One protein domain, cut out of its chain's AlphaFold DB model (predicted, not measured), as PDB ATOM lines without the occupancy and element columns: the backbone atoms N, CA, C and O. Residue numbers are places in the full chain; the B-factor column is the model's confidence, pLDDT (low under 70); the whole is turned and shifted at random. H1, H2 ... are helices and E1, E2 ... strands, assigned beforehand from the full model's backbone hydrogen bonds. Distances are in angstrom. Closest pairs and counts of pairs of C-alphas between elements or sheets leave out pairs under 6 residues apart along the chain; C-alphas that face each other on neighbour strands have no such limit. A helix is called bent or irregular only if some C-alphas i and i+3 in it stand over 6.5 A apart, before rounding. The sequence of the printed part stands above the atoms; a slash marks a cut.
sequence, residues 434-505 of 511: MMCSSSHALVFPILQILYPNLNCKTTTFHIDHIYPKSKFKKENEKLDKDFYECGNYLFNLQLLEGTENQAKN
ATOM      1  N   MET A 434     -12.651 -34.263 -58.085       85.50
ATOM      2  CA  MET A 434     -12.164 -34.464 -56.718       85.50
ATOM      3  C   MET A 434     -12.948 -33.679 -55.664       85.50
ATOM      4  O   MET A 434     -13.008 -34.133 -54.519       85.50
ATOM      5  N   MET A 435     -13.590 -32.560 -56.019       83.38
ATOM      6  CA  MET A 435     -14.421 -31.789 -55.081       83.38
ATOM      7  C   MET A 435     -15.591 -32.611 -54.529       83.38
ATOM      8  O   MET A 435     -15.966 -32.444 -53.368       83.38
ATOM      9  N   CYS A 436     -16.108 -33.545 -55.330       84.69
ATOM     10  CA  CYS A 436     -17.191 -34.458 -54.967       84.69
ATOM     11  C   CYS A 436     -16.688 -35.844 -54.522       84.69
ATOM     12  O   CYS A 436     -17.477 -36.776 -54.356       84.69
ATOM     13  N   SER A 437     -15.377 -36.018 -54.327       84.81
ATOM     14  CA  SER A 437     -14.808 -37.294 -53.897       84.81
ATOM     15  C   SER A 437     -14.978 -37.502 -52.395       84.81
ATOM     16  O   SER A 437     -14.657 -36.632 -51.587       84.81
ATOM     17  N   SER A 438     -15.435 -38.698 -52.016       84.94
ATOM     18  CA  SER A 438     -15.479 -39.182 -50.624       84.94
ATOM     19  C   SER A 438     -14.376 -40.198 -50.304       84.94
ATOM     20  O   SER A 438     -14.295 -40.723 -49.193       84.94
ATOM     21  N   SER A 439     -13.511 -40.501 -51.276       86.38
ATOM     22  CA  SER A 439     -12.426 -41.458 -51.088       86.38
ATOM     23  C   SER A 439     -11.291 -40.813 -50.306       86.38
ATOM     24  O   SER A 439     -10.575 -39.960 -50.829       86.38
ATOM     25  N   HIS A 440     -11.067 -41.273 -49.075       85.69
ATOM     26  CA  HIS A 440      -9.963 -40.801 -48.234       85.69
ATOM     27  C   HIS A 440      -8.603 -40.899 -48.939       85.69
ATOM     28  O   HIS A 440      -7.775 -40.008 -48.780       85.69
ATOM     29  N   ALA A 441      -8.385 -41.929 -49.763       85.50
ATOM     30  CA  ALA A 441      -7.158 -42.052 -50.545       85.50
ATOM     31  C   ALA A 441      -7.007 -40.908 -51.565       85.50
ATOM     32  O   ALA A 441      -5.924 -40.360 -51.709       85.50
ATOM     33  N   LEU A 442      -8.075 -40.502 -52.253       87.62
ATOM     34  CA  LEU A 442      -8.009 -39.427 -53.253       87.62
ATOM     35  C   LEU A 442      -7.939 -38.034 -52.614       87.62
ATOM     36  O   LEU A 442      -7.231 -37.158 -53.100       87.62
ATOM     37  N   VAL A 443      -8.640 -37.856 -51.495       89.75
ATOM     38  CA  VAL A 443      -8.756 -36.590 -50.760       89.75
ATOM     39  C   VAL A 443      -7.473 -36.263 -49.986       89.75
ATOM     40  O   VAL A 443      -7.039 -35.113 -49.975       89.75
ATOM     41  N   PHE A 444      -6.827 -37.257 -49.366       91.00
ATOM     42  CA  PHE A 444      -5.615 -37.070 -48.557       91.00
ATOM     43  C   PHE A 444      -4.504 -36.231 -49.226       91.00
ATOM     44  O   PHE A 444      -4.070 -35.252 -48.615       91.00
ATOM     45  N   PRO A 445      -4.038 -36.536 -50.459       90.31
ATOM     46  CA  PRO A 445      -2.996 -35.745 -51.116       90.31
ATOM     47  C   PRO A 445      -3.410 -34.288 -51.349       90.31
ATOM     48  O   PRO A 445      -2.549 -33.412 -51.313       90.31
ATOM     49  N   ILE A 446      -4.703 -34.018 -51.563       90.50
ATOM     50  CA  ILE A 446      -5.229 -32.662 -51.755       90.50
ATOM     51  C   ILE A 446      -5.198 -31.905 -50.433       90.50
ATOM     52  O   ILE A 446      -4.684 -30.790 -50.377       90.50
ATOM     53  N   LEU A 447      -5.651 -32.529 -49.344       90.50
ATOM     54  CA  LEU A 447      -5.563 -31.919 -48.021       90.50
ATOM     55  C   LEU A 447      -4.102 -31.643 -47.631       90.50
ATOM     56  O   LEU A 447      -3.799 -30.564 -47.145       90.50
ATOM     57  N   GLN A 448      -3.153 -32.535 -47.930       89.44
ATOM     58  CA  GLN A 448      -1.729 -32.246 -47.697       89.44
ATOM     59  C   GLN A 448      -1.203 -31.023 -48.469       89.44
ATOM     60  O   GLN A 448      -0.210 -30.425 -48.058       89.44
ATOM     61  N   ILE A 449      -1.811 -30.679 -49.610       89.00
ATOM     62  CA  ILE A 449      -1.479 -29.465 -50.368       89.00
ATOM     63  C   ILE A 449      -2.125 -28.237 -49.715       89.00
ATOM     64  O   ILE A 449      -1.472 -27.204 -49.607       89.00
ATOM     65  N   LEU A 450      -3.379 -28.355 -49.262       88.62
ATOM     66  CA  LEU A 450      -4.124 -27.272 -48.607       88.62
ATOM     67  C   LEU A 450      -3.601 -26.943 -47.199       88.62
ATOM     68  O   LEU A 450      -3.696 -25.799 -46.764       88.62
ATOM     69  N   TYR A 451      -3.000 -27.920 -46.516       86.56
ATOM     70  CA  TYR A 451      -2.434 -27.789 -45.172       86.56
ATOM     71  C   TYR A 451      -0.902 -28.002 -45.173       86.56
ATOM     72  O   TYR A 451      -0.403 -28.937 -44.539       86.56
ATOM     73  N   PRO A 452      -0.111 -27.145 -45.853       81.38
ATOM     74  CA  PRO A 452       1.321 -27.377 -46.085       81.38
ATOM     75  C   PRO A 452       2.179 -27.332 -44.810       81.38
ATOM     76  O   PRO A 452       3.294 -27.851 -44.801       81.38
ATOM     77  N   ASN A 453       1.667 -26.727 -43.736       80.00
ATOM     78  CA  ASN A 453       2.376 -26.572 -42.462       80.00
ATOM     79  C   ASN A 453       2.262 -27.806 -41.549       80.00
ATOM     80  O   ASN A 453       2.947 -27.874 -40.528       80.00
ATOM     81  N   LEU A 454       1.401 -28.776 -41.880       79.56
ATOM     82  CA  LEU A 454       1.202 -29.964 -41.053       79.56
ATOM     83  C   LEU A 454       2.351 -30.957 -41.240       79.56
ATOM     84  O   LEU A 454       2.595 -31.471 -42.336       79.56
ATOM     85  N   ASN A 455       3.035 -31.279 -40.143       74.69
ATOM     86  CA  ASN A 455       4.139 -32.228 -40.169       74.69
ATOM     87  C   ASN A 455       3.639 -33.680 -40.140       74.69
ATOM     88  O   ASN A 455       3.674 -34.360 -39.112       74.69
ATOM     89  N   CYS A 456       3.221 -34.174 -41.305       70.06
ATOM     90  CA  CYS A 456       2.778 -35.559 -41.489       70.06
ATOM     91  C   CYS A 456       3.884 -36.609 -41.222       70.06
ATOM     92  O   CYS A 456       3.592 -37.800 -41.254       70.06
ATOM     93  N   LYS A 457       5.144 -36.199 -40.971       64.88
ATOM     94  CA  LYS A 457       6.247 -37.111 -40.608       64.88
ATOM     95  C   LYS A 457       6.182 -37.559 -39.150       64.88
ATOM     96  O   LYS A 457       6.553 -38.685 -38.844       64.88
ATOM     97  N   THR A 458       5.782 -36.663 -38.246       64.25
ATOM     98  CA  THR A 458       5.878 -36.877 -36.790       64.25
ATOM     99  C   THR A 458       4.525 -37.054 -36.123       64.25
ATOM    100  O   THR A 458       4.453 -37.639 -35.046       64.25
ATOM    101  N   THR A 459       3.461 -36.560 -36.754       70.56
ATOM    102  CA  THR A 459       2.127 -36.497 -36.160       70.56
ATOM    103  C   THR A 459       1.142 -37.293 -37.008       70.56
ATOM    104  O   THR A 459       1.126 -37.183 -38.234       70.56
ATOM    105  N   THR A 460       0.322 -38.117 -36.351       73.88
ATOM    106  CA  THR A 460      -0.746 -38.865 -37.026       73.88
ATOM    107  C   THR A 460      -1.951 -37.952 -37.198       73.88
ATOM    108  O   THR A 460      -2.589 -37.564 -36.217       73.88
ATOM    109  N   PHE A 461      -2.263 -37.623 -38.448       82.31
ATOM    110  CA  PHE A 461      -3.453 -36.861 -38.806       82.31
ATOM    111  C   PHE A 461      -4.577 -37.800 -39.225       82.31
ATOM    112  O   PHE A 461      -4.352 -38.797 -39.910       82.31
ATOM    113  N   HIS A 462      -5.792 -37.465 -38.817       84.06
ATOM    114  CA  HIS A 462      -7.011 -38.080 -39.311       84.06
ATOM    115  C   HIS A 462      -7.660 -37.158 -40.343       84.06
ATOM    116  O   HIS A 462      -7.571 -35.936 -40.238       84.06
ATOM    117  N   ILE A 463      -8.353 -37.755 -41.312       88.00
ATOM    118  CA  ILE A 463      -9.313 -37.023 -42.138       88.00
ATOM    119  C   ILE A 463     -10.593 -36.911 -41.311       88.00
ATOM    120  O   ILE A 463     -11.205 -37.933 -40.992       88.00
ATOM    121  N   ASP A 464     -10.936 -35.688 -40.928       88.69
ATOM    122  CA  ASP A 464     -12.105 -35.352 -40.121       88.69
ATOM    123  C   ASP A 464     -13.114 -34.528 -40.928       88.69
ATOM    124  O   ASP A 464     -12.751 -33.861 -41.900       88.69
ATOM    125  N   HIS A 465     -14.379 -34.565 -40.515       90.75
ATOM    126  CA  HIS A 465     -15.428 -33.719 -41.072       90.75
ATOM    127  C   HIS A 465     -15.409 -32.340 -40.410       90.75
ATOM    128  O   HIS A 465     -15.571 -32.252 -39.197       90.75
ATOM    129  N   ILE A 466     -15.278 -31.255 -41.181       90.38
ATOM    130  CA  ILE A 466     -15.334 -29.875 -40.662       90.38
ATOM    131  C   ILE A 466     -16.651 -29.679 -39.907       90.38
ATOM    132  O   ILE A 466     -16.643 -29.425 -38.703       90.38
ATOM    133  N   TYR A 467     -17.772 -29.911 -40.593       89.75
ATOM    134  CA  TYR A 467     -19.102 -29.975 -39.997       89.75
ATOM    135  C   TYR A 467     -19.555 -31.429 -39.831       89.75
ATOM    136  O   TYR A 467     -19.340 -32.237 -40.742       89.75
ATOM    137  N   PRO A 468     -20.258 -31.781 -38.736       89.19
ATOM    138  CA  PRO A 468     -20.719 -33.146 -38.511       89.19
ATOM    139  C   PRO A 468     -21.539 -33.683 -39.687       89.19
ATOM    140  O   PRO A 468     -22.524 -33.074 -40.110       89.19
ATOM    141  N   LYS A 469     -21.181 -34.875 -40.180       88.75
ATOM    142  CA  LYS A 469     -21.881 -35.540 -41.294       88.75
ATOM    143  C   LYS A 469     -23.393 -35.645 -41.059       88.75
ATOM    144  O   LYS A 469     -24.178 -35.543 -41.999       88.75
ATOM    145  N   SER A 470     -23.811 -35.821 -39.806       88.44
ATOM    146  CA  SER A 470     -25.217 -35.908 -39.390       88.44
ATOM    147  C   SER A 470     -26.047 -34.657 -39.709       88.44
ATOM    148  O   SER A 470     -27.276 -34.728 -39.665       88.44
ATOM    149  N   LYS A 471     -25.408 -33.530 -40.051       88.44
ATOM    150  CA  LYS A 471     -26.064 -32.285 -40.469       88.44
ATOM    151  C   LYS A 471     -26.345 -32.195 -41.967       88.44
ATOM    152  O   LYS A 471     -27.132 -31.341 -42.367       88.44
ATOM    153  N   PHE A 472     -25.759 -33.073 -42.781       90.88
ATOM    154  CA  PHE A 472     -25.948 -33.112 -44.235       90.88
ATOM    155  C   PHE A 472     -27.169 -33.960 -44.608       90.88
ATOM    156  O   PHE A 472     -27.059 -34.961 -45.315       90.88
ATOM    157  N   LYS A 473     -28.337 -33.592 -44.073       91.12
ATOM    158  CA  LYS A 473     -29.598 -34.331 -44.215       91.12
ATOM    159  C   LYS A 473     -30.776 -33.383 -44.427       91.12
ATOM    160  O   LYS A 473     -30.702 -32.215 -44.053       91.12
ATOM    161  N   LYS A 474     -31.867 -33.912 -44.985       89.44
ATOM    162  CA  LYS A 474     -33.051 -33.141 -45.404       89.44
ATOM    163  C   LYS A 474     -33.721 -32.361 -44.274       89.44
ATOM    164  O   LYS A 474     -34.378 -31.363 -44.537       89.44
ATOM    165  N   GLU A 475     -33.559 -32.814 -43.035       89.81
ATOM    166  CA  GLU A 475     -34.141 -32.204 -41.838       89.81
ATOM    167  C   GLU A 475     -33.388 -30.945 -41.376       89.81
ATOM    168  O   GLU A 475     -33.858 -30.245 -40.482       89.81
ATOM    169  N   ASN A 476     -32.208 -30.653 -41.934       87.50
ATOM    170  CA  ASN A 476     -31.465 -29.439 -41.618       87.50
ATOM    171  C   ASN A 476     -31.889 -28.289 -42.542       87.50
ATOM    172  O   ASN A 476     -31.255 -28.041 -43.562       87.50
ATOM    173  N   GLU A 477     -32.925 -27.549 -42.145       85.06
ATOM    174  CA  GLU A 477     -33.494 -26.434 -42.924       85.06
ATOM    175  C   GLU A 477     -32.513 -25.276 -43.197       85.06
ATOM    176  O   GLU A 477     -32.774 -24.440 -44.058       85.06
ATOM    177  N   LYS A 478     -31.387 -25.211 -42.470       86.94
ATOM    178  CA  LYS A 478     -30.341 -24.196 -42.673       86.94
ATOM    179  C   LYS A 478     -29.337 -24.569 -43.766       86.94
ATOM    180  O   LYS A 478     -28.557 -23.710 -44.166       86.94
ATOM    181  N   LEU A 479     -29.300 -25.834 -44.187       87.38
ATOM    182  CA  LEU A 479     -28.386 -26.321 -45.214       87.38
ATOM    183  C   LEU A 479     -29.075 -26.268 -46.577       87.38
ATOM    184  O   LEU A 479     -30.225 -26.680 -46.714       87.38
ATOM    185  N   ASP A 480     -28.360 -25.780 -47.584       89.00
ATOM    186  CA  ASP A 480     -28.859 -25.800 -48.953       89.00
ATOM    187  C   ASP A 480     -29.073 -27.254 -49.423       89.00
ATOM    188  O   ASP A 480     -28.282 -28.156 -49.124       89.00
ATOM    189  N   LYS A 481     -30.175 -27.479 -50.145       88.12
ATOM    190  CA  LYS A 481     -30.622 -28.800 -50.602       88.12
ATOM    191  C   LYS A 481     -29.578 -29.492 -51.471       88.12
ATOM    192  O   LYS A 481     -29.514 -30.721 -51.448       88.12
ATOM    193  N   ASP A 482     -28.754 -28.719 -52.176       87.44
ATOM    194  CA  ASP A 482     -27.695 -29.230 -53.047       87.44
ATOM    195  C   ASP A 482     -26.582 -29.962 -52.275       87.44
ATOM    196  O   ASP A 482     -25.846 -30.755 -52.857       87.44
ATOM    197  N   PHE A 483     -26.482 -29.761 -50.955       86.19
ATOM    198  CA  PHE A 483     -25.481 -30.412 -50.103       86.19
ATOM    199  C   PHE A 483     -26.036 -31.587 -49.292       86.19
ATOM    200  O   PHE A 483     -25.310 -32.192 -48.499       86.19
ATOM    201  N   TYR A 484     -27.310 -31.945 -49.446       89.38
ATOM    202  CA  TYR A 484     -27.856 -33.109 -48.752       89.38
ATOM    203  C   TYR A 484     -27.110 -34.387 -49.154       89.38
ATOM    204  O   TYR A 484     -26.824 -34.617 -50.321       89.38
ATOM    205  N   GLU A 485     -26.773 -35.214 -48.162       86.31
ATOM    206  CA  GLU A 485     -26.001 -36.459 -48.314       86.31
ATOM    207  C   GLU A 485     -24.535 -36.273 -48.771       86.31
ATOM    208  O   GLU A 485     -23.773 -37.240 -48.811       86.31
ATOM    209  N   CYS A 486     -24.078 -35.035 -48.984       87.75
ATOM    210  CA  CYS A 486     -22.715 -34.720 -49.426       87.75
ATOM    211  C   CYS A 486     -21.703 -34.528 -48.284       87.75
ATOM    212  O   CYS A 486     -20.576 -34.091 -48.510       87.75
ATOM    213  N   GLY A 487     -22.061 -34.880 -47.046       86.44
ATOM    214  CA  GLY A 487     -21.225 -34.615 -45.868       86.44
ATOM    215  C   GLY A 487     -19.849 -35.286 -45.874       86.44
ATOM    216  O   GLY A 487     -19.008 -34.902 -45.073       86.44
ATOM    217  N   ASN A 488     -19.595 -36.264 -46.751       90.00
ATOM    218  CA  ASN A 488     -18.295 -36.939 -46.868       90.00
ATOM    219  C   ASN A 488     -17.385 -36.373 -47.969       90.00
ATOM    220  O   ASN A 488     -16.356 -36.982 -48.241       90.00
ATOM    221  N   TYR A 489     -17.782 -35.312 -48.670       92.00
ATOM    222  CA  TYR A 489     -17.014 -34.803 -49.809       92.00
ATOM    223  C   TYR A 489     -15.886 -33.871 -49.371       92.00
ATOM    224  O   TYR A 489     -15.964 -33.272 -48.300       92.00
ATOM    225  N   LEU A 490     -14.850 -33.745 -50.213       90.38
ATOM    226  CA  LEU A 490     -13.618 -32.984 -49.956       90.38
ATOM    227  C   LEU A 490     -13.860 -31.614 -49.304       90.38
ATOM    228  O   LEU A 490     -13.140 -31.257 -48.378       90.38
ATOM    229  N   PHE A 491     -14.876 -30.866 -49.741       89.19
ATOM    230  CA  PHE A 491     -15.175 -29.533 -49.203       89.19
ATOM    231  C   PHE A 491     -15.586 -29.518 -47.721       89.19
ATOM    232  O   PHE A 491     -15.534 -28.467 -47.090       89.19
ATOM    233  N   ASN A 492     -16.000 -30.657 -47.159       91.62
ATOM    234  CA  ASN A 492     -16.307 -30.814 -45.738       91.62
ATOM    235  C   ASN A 492     -15.219 -31.608 -44.995       91.62
ATOM    236  O   ASN A 492     -15.453 -32.050 -43.874       91.62
ATOM    237  N   LEU A 493     -14.051 -31.839 -45.597       91.75
ATOM    238  CA  LEU A 493     -12.980 -32.627 -44.994       91.75
ATOM    239  C   LEU A 493     -11.768 -31.762 -44.645       91.75
ATOM    240  O   LEU A 493     -11.395 -30.844 -45.371       91.75
ATOM    241  N   GLN A 494     -11.122 -32.097 -43.532       91.06
ATOM    242  CA  GLN A 494      -9.899 -31.453 -43.057       91.06
ATOM    243  C   GLN A 494      -8.921 -32.474 -42.477       91.06
ATOM    244  O   GLN A 494      -9.307 -33.590 -42.124       91.06
ATOM    245  N   LEU A 495      -7.646 -32.088 -42.373       89.06
ATOM    246  CA  LEU A 495      -6.663 -32.838 -41.593       89.06
ATOM    247  C   LEU A 495      -6.648 -32.300 -40.169       89.06
ATOM    248  O   LEU A 495      -6.403 -31.117 -39.959       89.06
ATOM    249  N   LEU A 496      -6.874 -33.192 -39.211       86.69
ATOM    250  CA  LEU A 496      -6.892 -32.865 -37.791       86.69
ATOM    251  C   LEU A 496      -6.012 -33.850 -37.025       86.69
ATOM    252  O   LEU A 496      -5.924 -35.023 -37.404       86.69
ATOM    253  N   GLU A 497      -5.338 -33.400 -35.967       85.00
ATOM    254  CA  GLU A 497      -4.540 -34.311 -35.147       85.00
ATOM    255  C   GLU A 497      -5.444 -35.393 -34.537       85.00
ATOM    256  O   GLU A 497      -6.586 -35.136 -34.150       85.00
ATOM    257  N   GLY A 498      -4.960 -36.636 -34.459       80.38
ATOM    258  CA  GLY A 498      -5.786 -37.754 -34.002       80.38
ATOM    259  C   GLY A 498      -6.382 -37.571 -32.597       80.38
ATOM    260  O   GLY A 498      -7.500 -38.028 -32.351       80.38
ATOM    261  N   THR A 499      -5.667 -36.894 -31.696       81.31
ATOM    262  CA  THR A 499      -6.113 -36.541 -30.334       81.31
ATOM    263  C   THR A 499      -7.201 -35.468 -30.355       81.31
ATOM    264  O   THR A 499      -8.231 -35.617 -29.699       81.31
ATOM    265  N   GLU A 500      -7.005 -34.426 -31.158       82.75
ATOM    266  CA  GLU A 500      -7.947 -33.324 -31.338       82.75
ATOM    267  C   GLU A 500      -9.260 -33.805 -31.967       82.75
ATOM    268  O   GLU A 500     -10.336 -33.496 -31.462       82.75
ATOM    269  N   ASN A 501      -9.188 -34.664 -32.986       82.50
ATOM    270  CA  ASN A 501     -10.367 -35.279 -33.598       82.50
ATOM    271  C   ASN A 501     -11.192 -36.087 -32.578       82.50
ATOM    272  O   ASN A 501     -12.408 -35.927 -32.468       82.50
ATOM    273  N   GLN A 502     -10.530 -36.907 -31.755       81.44
ATOM    274  CA  GLN A 502     -11.211 -37.669 -30.701       81.44
ATOM    275  C   GLN A 502     -11.889 -36.770 -29.656       81.44
ATOM    276  O   GLN A 502     -12.920 -37.153 -29.098       81.44
ATOM    277  N   ALA A 503     -11.338 -35.582 -29.393       82.62
ATOM    278  CA  ALA A 503     -11.944 -34.600 -28.501       82.62
ATOM    279  C   ALA A 503     -13.112 -33.844 -29.166       82.62
ATOM    280  O   ALA A 503     -14.136 -33.603 -28.515       82.62
ATOM    281  N   LYS A 504     -12.985 -33.501 -30.457       82.81
ATOM    282  CA  LYS A 504     -13.973 -32.739 -31.233       82.81
ATOM    283  C   LYS A 504     -15.321 -33.456 -31.333       82.81
ATOM    284  O   LYS A 504     -16.344 -32.821 -31.084       82.81
ATOM    285  N   ASN A 505     -15.340 -34.766 -31.605       80.19
ATOM    286  CA  ASN A 505     -16.577 -35.531 -31.856       80.19
ATOM    287  C   ASN A 505     -17.487 -34.805 -32.881       80.19
ATOM    288  O   ASN A 505     -17.001 -34.295 -33.885       80.19
TER     289      ASN A 505
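AT A GLANCE: This is residues 434 to 505 of the 511 residues of an uncharacterized protein of Helicobacter pylori (UniProt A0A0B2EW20). With little regular structure, a short two-stranded hairpin, E1 and E2, sits between helix H1 on one side and H2 on the other, while the long loop of residues 466 to 492 reaches to one end. The 72 printed residues hold H1, E1, E2 and H2 in that order, a mixed class with 28 residues in named elements. The whole is only just compact, close to loose, with a radius of gyration of the C-alphas of 13.2 A and spans of 41 by 28 by 17 A.

IN THESE COORDINATES: H1, residues 440 to 450, begins at C-alpha (-9.963, -40.801, -48.234), spans 14.7 A and is only just irregular: C-alphas 442 and 445 are 6.6 A apart. E1 is residues 461 to 465, 12.6 A; E2 is 493 to 497, 13.1 A. H2, residues 498 to 504, 10.0 A, ends at C-alpha (-13.973, -32.739, -31.233).

HOW THE PARTS SIT: E1 and E2 form an antiparallel hairpin at 139 degrees, with N 462 and O 496 2.8 A apart, within hydrogen-bond range. The closest C-alphas of H1 and E2, Leu 447 and Leu 495, are 6.6 A apart; those of E1 and H2, Phe 461 and Gly 498, 5.4 A. H1 and H2 are apart. Every O i to N i+4 pair is within hydrogen-bond range in H2, 5 of 7 in H1.

THE WHOLE: The farthest C-alphas, Lys 457 and Glu 477, are 41.2 A apart. The printed part has no cut; the link E1 to E2 is long. Residues 457 to 458 have pLDDT under 70.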